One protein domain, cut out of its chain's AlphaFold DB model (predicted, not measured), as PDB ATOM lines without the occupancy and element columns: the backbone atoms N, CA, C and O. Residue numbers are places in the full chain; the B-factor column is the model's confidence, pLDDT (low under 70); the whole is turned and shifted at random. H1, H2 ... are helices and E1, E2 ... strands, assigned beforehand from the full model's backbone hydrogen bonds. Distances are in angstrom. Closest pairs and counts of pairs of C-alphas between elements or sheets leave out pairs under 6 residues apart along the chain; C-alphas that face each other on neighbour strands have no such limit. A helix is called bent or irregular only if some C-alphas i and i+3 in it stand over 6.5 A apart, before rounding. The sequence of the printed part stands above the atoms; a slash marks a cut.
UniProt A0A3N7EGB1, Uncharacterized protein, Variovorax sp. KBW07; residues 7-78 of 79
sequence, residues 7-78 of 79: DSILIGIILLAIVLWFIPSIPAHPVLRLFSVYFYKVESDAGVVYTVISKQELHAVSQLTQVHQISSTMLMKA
ATOM      1  N   ASP A   7      77.493  55.914 106.395       90.12
ATOM      2  CA  ASP A   7      77.897  54.625 105.826       90.12
ATOM      3  C   ASP A   7      76.949  53.489 106.226       90.12
ATOM      4  O   ASP A   7      76.568  52.664 105.396       90.12
ATOM      5  N   SER A   8      76.492  53.475 107.482       89.88
ATOM      6  CA  SER A   8      75.541  52.471 107.974       89.88
ATOM      7  C   SER A   8      74.175  52.615 107.299       89.88
ATOM      8  O   SER A   8      73.543  51.617 106.947       89.88
ATOM      9  N   ILE A   9      73.732  53.855 107.073       93.31
ATOM     10  CA  ILE A   9      72.485  54.146 106.355       93.31
ATOM     11  C   ILE A   9      72.604  53.702 104.894       93.31
ATOM     12  O   ILE A   9      71.705  53.037 104.378       93.31
ATOM     13  N   LEU A  10      73.718  54.026 104.236       94.44
ATOM     14  CA  LEU A  10      73.953  53.681 102.838       94.44
ATOM     15  C   LEU A  10      73.976  52.160 102.629       94.44
ATOM     16  O   LEU A  10      73.316  51.656 101.720       94.44
ATOM     17  N   ILE A  11      74.657  51.421 103.511       94.19
ATOM     18  CA  ILE A  11      74.665  49.951 103.499       94.19
ATOM     19  C   ILE A  11      73.247  49.402 103.683       94.19
ATOM     20  O   ILE A  11      72.837  48.509 102.939       94.19
ATOM     21  N   GLY A  12      72.474  49.955 104.623       94.75
ATOM     22  CA  GLY A  12      71.085  49.555 104.854       94.75
ATOM     23  C   GLY A  12      70.189  49.762 103.628       94.75
ATOM     24  O   GLY A  12      69.411  48.874 103.277       94.75
ATOM     25  N   ILE A  13      70.332  50.895 102.936       95.50
ATOM     26  CA  ILE A  13      69.577  51.202 101.711       95.50
ATOM     27  C   ILE A  13      69.944  50.235 100.583       95.50
ATOM     28  O   ILE A  13      69.051  49.735  99.902       95.50
ATOM     29  N   ILE A  14      71.232  49.936 100.393       96.00
ATOM     30  CA  ILE A  14      71.686  48.993  99.361       96.00
ATOM     31  C   ILE A  14      71.136  47.589  99.641       96.00
ATOM     32  O   ILE A  14      70.601  46.948  98.736       96.00
ATOM     33  N   LEU A  15      71.200  47.129 100.893       94.81
ATOM     34  CA  LEU A  15      70.624  45.846 101.305       94.81
ATOM     35  C   LEU A  15      69.118  45.787 101.037       94.81
ATOM     36  O   LEU A  15      68.630  44.811 100.469       94.81
ATOM     37  N   LEU A  16      68.387  46.845 101.395       94.06
ATOM     38  CA  LEU A  16      66.952  46.941 101.145       94.06
ATOM     39  C   LEU A  16      66.638  46.921  99.643       94.06
ATOM     40  O   LEU A  16      65.733  46.206  99.219       94.06
ATOM     41  N   ALA A  17      67.397  47.663  98.834       93.81
ATOM     42  CA  ALA A  17      67.234  47.698  97.386       93.81
ATOM     43  C   ALA A  17      67.454  46.316  96.758       93.81
ATOM     44  O   ALA A  17      66.667  45.909  95.908       93.81
ATOM     45  N   ILE A  18      68.461  45.565  97.219       91.12
ATOM     46  CA  ILE A  18      68.697  44.182  96.788       91.12
ATOM     47  C   ILE A  18      67.492  43.311  97.150       91.12
ATOM     48  O   ILE A  18      66.937  42.657  96.275       91.12
ATOM     49  N   VAL A  19      67.027  43.329  98.402       88.69
ATOM     50  CA  VAL A  19      65.866  42.522  98.824       88.69
ATOM     51  C   VAL A  19      64.628  42.842  97.983       88.69
ATOM     52  O   VAL A  19      63.979  41.926  97.482       88.69
ATOM     53  N   LEU A  20      64.331  44.128  97.776       87.00
ATOM     54  CA  LEU A  20      63.210  44.577  96.946       87.00
ATOM     55  C   LEU A  20      63.365  44.145  95.481       87.00
ATOM     56  O   LEU A  20      62.378  43.772  94.850       87.00
ATOM     57  N   TRP A  21      64.590  44.137  94.957       83.56
ATOM     58  CA  TRP A  21      64.898  43.659  93.609       83.56
ATOM     59  C   TRP A  21      64.619  42.159  93.434       83.56
ATOM     60  O   TRP A  21      64.222  41.729  92.353       83.56
ATOM     61  N   PHE A  22      64.767  41.360  94.495       79.94
ATOM     62  CA  PHE A  22      64.475  39.924  94.470       79.94
ATOM     63  C   PHE A  22      62.977  39.589  94.572       79.94
ATOM     64  O   PHE A  22      62.582  38.508  94.140       79.94
ATOM     65  N   ILE A  23      62.126  40.490  95.082       74.06
ATOM     66  CA  ILE A  23      60.669  40.268  95.212       74.06
ATOM     67  C   ILE A  23      59.999  39.826  93.895       74.06
ATOM     68  O   ILE A  23      59.306  38.810  93.919       74.06
ATOM     69  N   PRO A  24      60.184  40.505  92.742       68.81
ATOM     70  CA  PRO A  24      59.561  40.083  91.483       68.81
ATOM     71  C   PRO A  24      60.105  38.751  90.943       68.81
ATOM     72  O   PRO A  24      59.455  38.122  90.110       68.81
ATOM     73  N   SER A  25      61.282  38.310  91.401       67.31
ATOM     74  CA  SER A  25      61.872  37.016  91.035       67.31
ATOM     75  C   SER A  25      61.360  35.857  91.885       67.31
ATOM     76  O   SER A  25      61.608  34.705  91.533       67.31
ATOM     77  N   ILE A  26      60.644  36.127  92.981       63.34
ATOM     78  CA  ILE A  26      59.934  35.093  93.727       63.34
ATOM     79  C   ILE A  26      58.649  34.811  92.939       63.34
ATOM     80  O   ILE A  26      57.728  35.632  92.979       63.34
ATOM     81  N   PRO A  27      58.537  33.678  92.212       57.53
ATOM     82  CA  PRO A  27      57.246  33.290  91.664       57.53
ATOM     83  C   PRO A  27      56.282  33.249  92.843       57.53
ATOM     84  O   PRO A  27      56.643  32.712  93.881       57.53
ATOM     85  N   ALA A  28      55.071  33.791  92.734       56.12
ATOM     86  CA  ALA A  28      54.135  33.874  93.863       56.12
ATOM     87  C   ALA A  28      53.809  32.501  94.520       56.12
ATOM     88  O   ALA A  28      53.200  32.428  95.586       56.12
ATOM     89  N   HIS A  29      54.266  31.404  93.911       57.84
ATOM     90  CA  HIS A  29      54.154  30.015  94.332       57.84
ATOM     91  C   HIS A  29      54.458  29.691  95.810       57.84
ATOM     92  O   HIS A  29      53.641  28.970  96.368       57.84
ATOM     93  N   PRO A  30      55.539  30.135  96.489       61.75
ATOM     94  CA  PRO A  30      55.806  29.729  97.875       61.75
ATOM     95  C   PRO A  30      54.802  30.313  98.869       61.75
ATOM     96  O   PRO A  30      54.289  29.594  99.722       61.75
ATOM     97  N   VAL A  31      54.481  31.604  98.729       64.19
ATOM     98  CA  VAL A  31      53.510  32.287  99.598       64.19
ATOM     99  C   VAL A  31      52.102  31.774  99.309       64.19
ATOM    100  O   VAL A  31      51.374  31.421 100.228       64.19
ATOM    101  N   LEU A  32      51.726  31.639  98.036       61.78
ATOM    102  CA  LEU A  32      50.413  31.108  97.660       61.78
ATOM    103  C   LEU A  32      50.245  29.641  98.070       61.78
ATOM    104  O   LEU A  32      49.179  29.270  98.551       61.78
ATOM    105  N   ARG A  33      51.304  28.825  97.982       60.41
ATOM    106  CA  ARG A  33      51.307  27.444  98.482       60.41
ATOM    107  C   ARG A  33      51.173  27.382 100.001       60.41
ATOM    108  O   ARG A  33      50.482  26.497 100.491       60.41
ATOM    109  N   LEU A  34      51.750  28.333 100.744       65.19
ATOM    110  CA  LEU A  34      51.534  28.451 102.191       65.19
ATOM    111  C   LEU A  34      50.056  28.720 102.523       65.19
ATOM    112  O   LEU A  34      49.518  28.141 103.462       65.19
ATOM    113  N   PHE A  35      49.372  29.520 101.702       68.38
ATOM    114  CA  PHE A  35      47.922  29.737 101.795       68.38
ATOM    115  C   PHE A  35      47.081  28.649 101.100       68.38
ATOM    116  O   PHE A  35      45.866  28.798 100.985       68.38
ATOM    117  N   SER A  36      47.703  27.548 100.654       70.94
ATOM    118  CA  SER A  36      47.055  26.447  99.921       70.94
ATOM    119  C   SER A  36      46.282  26.900  98.674       70.94
ATOM    120  O   SER A  36      45.273  26.301  98.317       70.94
ATOM    121  N   VAL A  37      46.735  27.961  98.002       77.38
ATOM    122  CA  VAL A  37      46.147  28.460  96.756       77.38
ATOM    123  C   VAL A  37      46.997  28.011  95.570       77.38
ATOM    124  O   VAL A  37      48.180  28.334  95.463       77.38
ATOM    125  N   TYR A  38      46.367  27.293  94.652       78.56
ATOM    126  CA  TYR A  38      46.968  26.713  93.461       78.56
ATOM    127  C   TYR A  38      46.410  27.394  92.214       78.56
ATOM    128  O   TYR A  38      45.201  27.594  92.100       78.56
ATOM    129  N   PHE A  39      47.294  27.739  91.281       79.88
ATOM    130  CA  PHE A  39      46.945  28.384  90.019       79.88
ATOM    131  C   PHE A  39      47.222  27.410  88.878       79.88
ATOM    132  O   PHE A  39      48.353  26.962  88.702       79.88
ATOM    133  N   TYR A  40      46.194  27.103  88.098       81.25
ATOM    134  CA  TYR A  40      46.265  26.214  86.946       81.25
ATOM    135  C   TYR A  40      45.897  26.990  85.691       81.25
ATOM    136  O   TYR A  40      44.951  27.770  85.702       81.25
ATOM    137  N   LYS A  41      46.621  26.781  84.594       82.69
ATOM    138  CA  LYS A  41      46.204  27.292  83.285       82.69
ATOM    139  C   LYS A  41      45.397  26.208  82.592       82.69
ATOM    140  O   LYS A  41      45.895  25.099  82.428       82.69
ATOM    141  N   VAL A  42      44.163  26.528  82.227       83.31
ATOM    142  CA  VAL A  42      43.259  25.617  81.528       83.31
ATOM    143  C   VAL A  42      42.885  26.255  80.204       83.31
ATOM    144  O   VAL A  42      42.475  27.414  80.162       83.31
ATOM    145  N   GLU A  43      43.059  25.504  79.129       81.94
ATOM    146  CA  GLU A  43      42.639  25.903  77.796       81.94
ATOM    147  C   GLU A  43      41.209  25.417  77.561       81.94
ATOM    148  O   GLU A  43      40.873  24.270  77.850       81.94
ATOM    149  N   SER A  44      40.351  26.323  77.103       79.25
ATOM    150  CA  SER A  44      39.009  25.999  76.630       79.25
ATOM    151  C   SER A  44      39.076  25.426  75.218       79.25
ATOM    152  O   SER A  44      39.948  25.814  74.444       79.25
ATOM    153  N   ASP A  45      38.095  24.606  74.839       78.00
ATOM    154  CA  ASP A  45      37.937  24.092  73.469       78.00
ATOM    155  C   ASP A  45      37.851  25.212  72.413       78.00
ATOM    156  O   ASP A  45      38.131  24.999  71.236       78.00
ATOM    157  N   ALA A  46      37.502  26.433  72.832       78.94
ATOM    158  CA  ALA A  46      37.508  27.630  71.992       78.94
ATOM    159  C   ALA A  46      38.898  28.299  71.847       78.94
ATOM    160  O   ALA A  46      38.988  29.390  71.285       78.94
ATOM    161  N   GLY A  47      39.970  27.703  72.383       77.19
ATOM    162  CA  GLY A  47      41.341  28.235  72.351       77.19
ATOM    163  C   GLY A  47      41.615  29.365  73.351       77.19
ATOM    164  O   GLY A  47      42.618  30.072  73.246       77.19
ATOM    165  N   VAL A  48      40.720  29.583  74.320       81.69
ATOM    166  CA  VAL A  48      40.875  30.628  75.344       81.69
ATOM    167  C   VAL A  48      41.547  30.045  76.583       81.69
ATOM    168  O   VAL A  48      41.063  29.068  77.152       81.69
ATOM    169  N   VAL A  49      42.640  30.665  77.031       81.75
ATOM    170  CA  VAL A  49      43.374  30.239  78.230       81.75
ATOM    171  C   VAL A  49      42.855  30.978  79.459       81.75
ATOM    172  O   VAL A  49      43.001  32.195  79.584       81.75
ATOM    173  N   TYR A  50      42.304  30.219  80.398       82.88
ATOM    174  CA  TYR A  50      41.853  30.706  81.692       82.88
ATOM    175  C   TYR A  50      42.846  30.334  82.791       82.88
ATOM    176  O   TYR A  50      43.430  29.250  82.795       82.88
ATOM    177  N   THR A  51      43.017  31.226  83.762       84.94
ATOM    178  CA  THR A  51      43.751  30.941  84.997       84.94
ATOM    179  C   THR A  51      42.758  30.531  86.076       84.94
ATOM    180  O   THR A  51      41.946  31.336  86.525       84.94
ATOM    181  N   VAL A  52      42.814  29.269  86.477       84.12
ATOM    182  CA  VAL A  52      41.968  28.659  87.496       84.12
ATOM    183  C   VAL A  52      42.662  28.714  88.851       84.12
ATOM    184  O   VAL A  52      43.769  28.207  89.010       84.12
ATOM    185  N   ILE A  53      41.983  29.281  89.840       85.19
ATOM    186  CA  ILE A  53      42.422  29.374  91.230       85.19
ATOM    187  C   ILE A  53      41.704  28.291  92.038       85.19
ATOM    188  O   ILE A  53      40.475  28.242  92.068       85.19
ATOM    189  N   SER A  54      42.452  27.422  92.712       82.00
ATOM    190  CA  SER A  54      41.913  26.337  93.537       82.00
ATOM    191  C   SER A  54      42.531  26.348  94.932       82.00
ATOM    192  O   SER A  54      43.723  26.588  95.078       82.00
ATOM    193  N   LYS A  55      41.735  26.048  95.964       79.62
ATOM    194  CA  LYS A  55      42.229  25.843  97.344       79.62
ATOM    195  C   LYS A  55      42.768  24.428  97.601       79.62
ATOM    196  O   LYS A  55      43.264  24.122  98.679       79.62
ATOM    197  N   GLN A  56      42.587  23.541  96.632       78.38
ATOM    198  CA  GLN A  56      42.995  22.144  96.688       78.38
ATOM    199  C   GLN A  56      43.820  21.828  95.451       78.38
ATOM    200  O   GLN A  56      43.593  22.408  94.383       78.38
ATOM    201  N   GLU A  57      44.747  20.892  95.592       78.38
ATOM    202  CA  GLU A  57      45.519  20.400  94.464       78.38
ATOM    203  C   GLU A  57      44.589  19.680  93.476       78.38
ATOM    204  O   GLU A  57      43.813  18.800  93.848       78.38
ATOM    205  N   LEU A  58      44.617  20.117  92.218       77.75
ATOM    206  CA  LEU A  58      43.907  19.492  91.111       77.75
ATOM    207  C   LEU A  58      44.896  18.620  90.341       77.75
ATOM    208  O   LEU A  58      45.895  19.121  89.826       77.75
ATOM    209  N   HIS A  59      44.603  17.325  90.237       80.00
ATOM    210  CA  HIS A  59      45.407  16.378  89.453       80.00
ATOM    211  C   HIS A  59      44.885  16.207  88.022       80.00
ATOM    212  O   HIS A  59      45.609  15.739  87.148       80.00
ATOM    213  N   ALA A  60      43.630  16.587  87.773       78.00
ATOM    214  CA  ALA A  60      43.004  16.518  86.461       78.00
ATOM    215  C   ALA A  60      41.966  17.633  86.297       78.00
ATOM    216  O   ALA A  60      41.300  18.019  87.257       78.00
ATOM    217  N   VAL A  61      41.777  18.101  85.059       76.25
ATOM    218  CA  VAL A  61      40.762  19.115  84.724       76.25
ATOM    219  C   VAL A  61      39.347  18.617  85.045       76.25
ATOM    220  O   VAL A  61      38.503  19.403  85.451       76.25
ATOM    221  N   SER A  62      39.102  17.304  84.992       78.00
ATOM    222  CA  SER A  62      37.818  16.689  85.366       78.00
ATOM    223  C   SER A  62      37.412  16.908  86.831       78.00
ATOM    224  O   SER A  62      36.243  16.757  87.170       78.00
ATOM    225  N   GLN A  63      38.348  17.294  87.706       77.75
ATOM    226  CA  GLN A  63      38.070  17.628  89.109       77.75
ATOM    227  C   GLN A  63      37.511  19.055  89.291       77.75
ATOM    228  O   GLN A  63      37.191  19.457  90.416       77.75
ATOM    229  N   LEU A  64      37.402  19.835  88.210       77.38
ATOM    230  CA  LEU A  64      36.730  21.135  88.173       77.38
ATOM    231  C   LEU A  64      35.245  20.941  87.847       77.38
ATOM    232  O   LEU A  64      34.825  21.068  86.704       77.38
ATOM    233  N   THR A  65      34.444  20.621  88.864       79.19
ATOM    234  CA  THR A  65      32.991  20.422  88.701       79.19
ATOM    235  C   THR A  65      32.236  21.742  88.565       79.19
ATOM    236  O   THR A  65      31.275  21.839  87.810       79.19
ATOM    237  N   GLN A  66      32.663  22.764  89.308       80.81
ATOM    238  CA  GLN A  66      32.057  24.090  89.297       80.81
ATOM    239  C   GLN A  66      33.145  25.155  89.415       80.81
ATOM    240  O   GLN A  66      34.111  25.010  90.172       80.81
ATOM    241  N   VAL A  67      32.984  26.240  88.662       82.56
ATOM    242  CA  VAL A  67      33.897  27.382  88.663       82.56
ATOM    243  C   VAL A  67      33.107  28.684  88.709       82.56
ATOM    244  O   VAL A  67      32.097  28.832  88.029       82.56
ATOM    245  N   HIS A  68      33.582  29.640  89.503       85.69
ATOM    246  CA  HIS A  68      33.104  31.016  89.506       85.69
ATOM    247  C   HIS A  68      34.056  31.881  88.689       85.69
ATOM    248  O   HIS A  68      35.267  31.867  88.912       85.69
ATOM    249  N   GLN A  69      33.515  32.649  87.749       85.50
ATOM    250  CA  GLN A  69      34.298  33.626  87.010       85.50
ATOM    251  C   GLN A  69      34.562  34.846  87.893       85.50
ATOM    252  O   GLN A  69      33.629  35.496  88.354       85.50
ATOM    253  N   ILE A  70      35.839  35.154  88.125       84.31
ATOM    254  CA  ILE A  70      36.255  36.338  88.894       84.31
ATOM    255  C   ILE A  70      36.657  37.471  87.947       84.31
ATOM    256  O   ILE A  70      36.497  38.644  88.268       84.31
ATOM    257  N   SER A  71      37.181  37.132  86.767       81.44
ATOM    258  CA  SER A  71      37.575  38.102  85.745       81.44
ATOM    259  C   SER A  71      37.438  37.508  84.340       81.44
ATOM    260  O   SER A  71      37.133  36.327  84.176       81.44
ATOM    261  N   SER A  72      37.697  38.310  83.310       79.62
ATOM    262  CA  SER A  72      37.661  37.894  81.903       79.62
ATOM    263  C   SER A  72      38.551  36.681  81.607       79.62
ATOM    264  O   SER A  72      38.196  35.862  80.767       79.62
ATOM    265  N   THR A  73      39.665  36.528  82.328       78.62
ATOM    266  CA  THR A  73      40.641  35.439  82.145       78.62
ATOM    267  C   THR A  73      40.879  34.603  83.405       78.62
ATOM    268  O   THR A  73      41.738  33.722  83.397       78.62
ATOM    269  N   MET A  74      40.139  34.848  84.495       82.25
ATOM    270  CA  MET A  74      40.327  34.147  85.772       82.25
ATOM    271  C   MET A  74      39.057  33.462  86.261       82.25
ATOM    272  O   MET A  74      37.989  34.070  86.359       82.25
ATOM    273  N   LEU A  75      39.225  32.200  86.637       85.25
ATOM    274  CA  LEU A  75      38.206  31.320  87.183       85.25
ATOM    275  C   LEU A  75      38.646  30.867  88.576       85.25
ATOM    276  O   LEU A  75      39.832  30.699  88.833       85.25
ATOM    277  N   MET A  76      37.710  30.629  89.480       85.50
ATOM    278  CA  MET A  76      37.984  30.051  90.792       85.50
ATOM    279  C   MET A  76      37.141  28.805  90.981       85.50
ATOM    280  O   MET A  76      35.939  28.834  90.736       85.50
ATOM    281  N   LYS A  77      37.759  27.713  91.435       81.56
ATOM    282  CA  LYS A  77      37.036  26.488  91.778       81.56
ATOM    283  C   LYS A  77      36.004  26.801  92.863       81.56
ATOM    284  O   LYS A  77      36.365  27.294  93.933       81.56
ATOM    285  N   ALA A  78      34.738  26.509  92.582       74.88
ATOM    286  CA  ALA A  78      33.705  26.473  93.602       74.88
ATOM    287  C   ALA A  78      33.881  25.168  94.393       74.88
ATOM    288  O   ALA A  78      34.023  24.100  93.792       74.88
TER     289      ALA A  78
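Overview. This is residues 7 to 78 of the 79 residues of an uncharacterized protein of Variovorax sp. KBW07 (UniProt A0A3N7EGB1). A long helix, H1, sticks out as an arm from a small head, which is a strongly twisted sheet of four strands with the short helix H2 between the arm and the sheet. Residues 7 to 27 stand free, and this arm makes the length of the whole. The printed part has 72 residues, with two named helices and four named strands in the order H1 H2 E1 E2 E3 E4; the sheet runs E1 E2 E4 E3 and is mixed, and the class is mixed, helices and strands. The whole is extended, with a radius of gyration of the C-alphas of 18.2 A and spans of 59 by 24 by 18 A.

Along the chain. H1, residues 7 to 25, begins at C-alpha 7 at (77.897, 54.625, 105.826) and is 28.0 A long from first to last C-alpha. It is irregular, but only just: C-alphas 21 and 24 are 6.8 A apart. H2, residues 29 to 34, is 8.4 A long. E1, residues 38 to 43, begins at C-alpha 38 at (46.968, 26.713, 93.461) and is 16.3 A long; E2, residues 49 to 54, is 15.9 A long. E3, residues 67 to 69, is 6.5 A long, and E4, residues 74 to 77, is 10.3 A long and ends at C-alpha 77 at (37.036, 26.488, 91.778).

Arrangement. H1 is not on the sheet and is apart from H2. H2 is on the sheet, but only just, with 5 pairs of C-alphas within 10 A; it only grazes it with residues 29 to 33. The closest C-alphas of H2 and E1 are those of Leu 32 and Tyr 38, 7.0 A apart. E1, an edge strand, forms an antiparallel hairpin with E2 at 152 degrees, with N 40 and O 52 2.8 A apart, within hydrogen-bond range. E2 and E4 are parallel at 37 degrees, with N 75 and O 51 at 2.9 A. E3, the other edge strand, and E4 form an antiparallel hairpin at 150 degrees, with N 68 and O 76 at 2.8 A. In H2 every O i to N i+4 pair is within hydrogen-bond range; in H1 13 of 15 are.

Size, cuts and confidence. The C-alphas of Asp 7 and Asp 45, the two farthest apart, are 59.8 A apart. Without residues 7 to 27 the body spans 33 by 20 by 16 A. The printed part has no cut. The link from E2 to E3, residues 55 to 66, is long; the other links between named elements are tight. The mean pLDDT of the printed part is 79.8, and residues 24 to 35 are under 70.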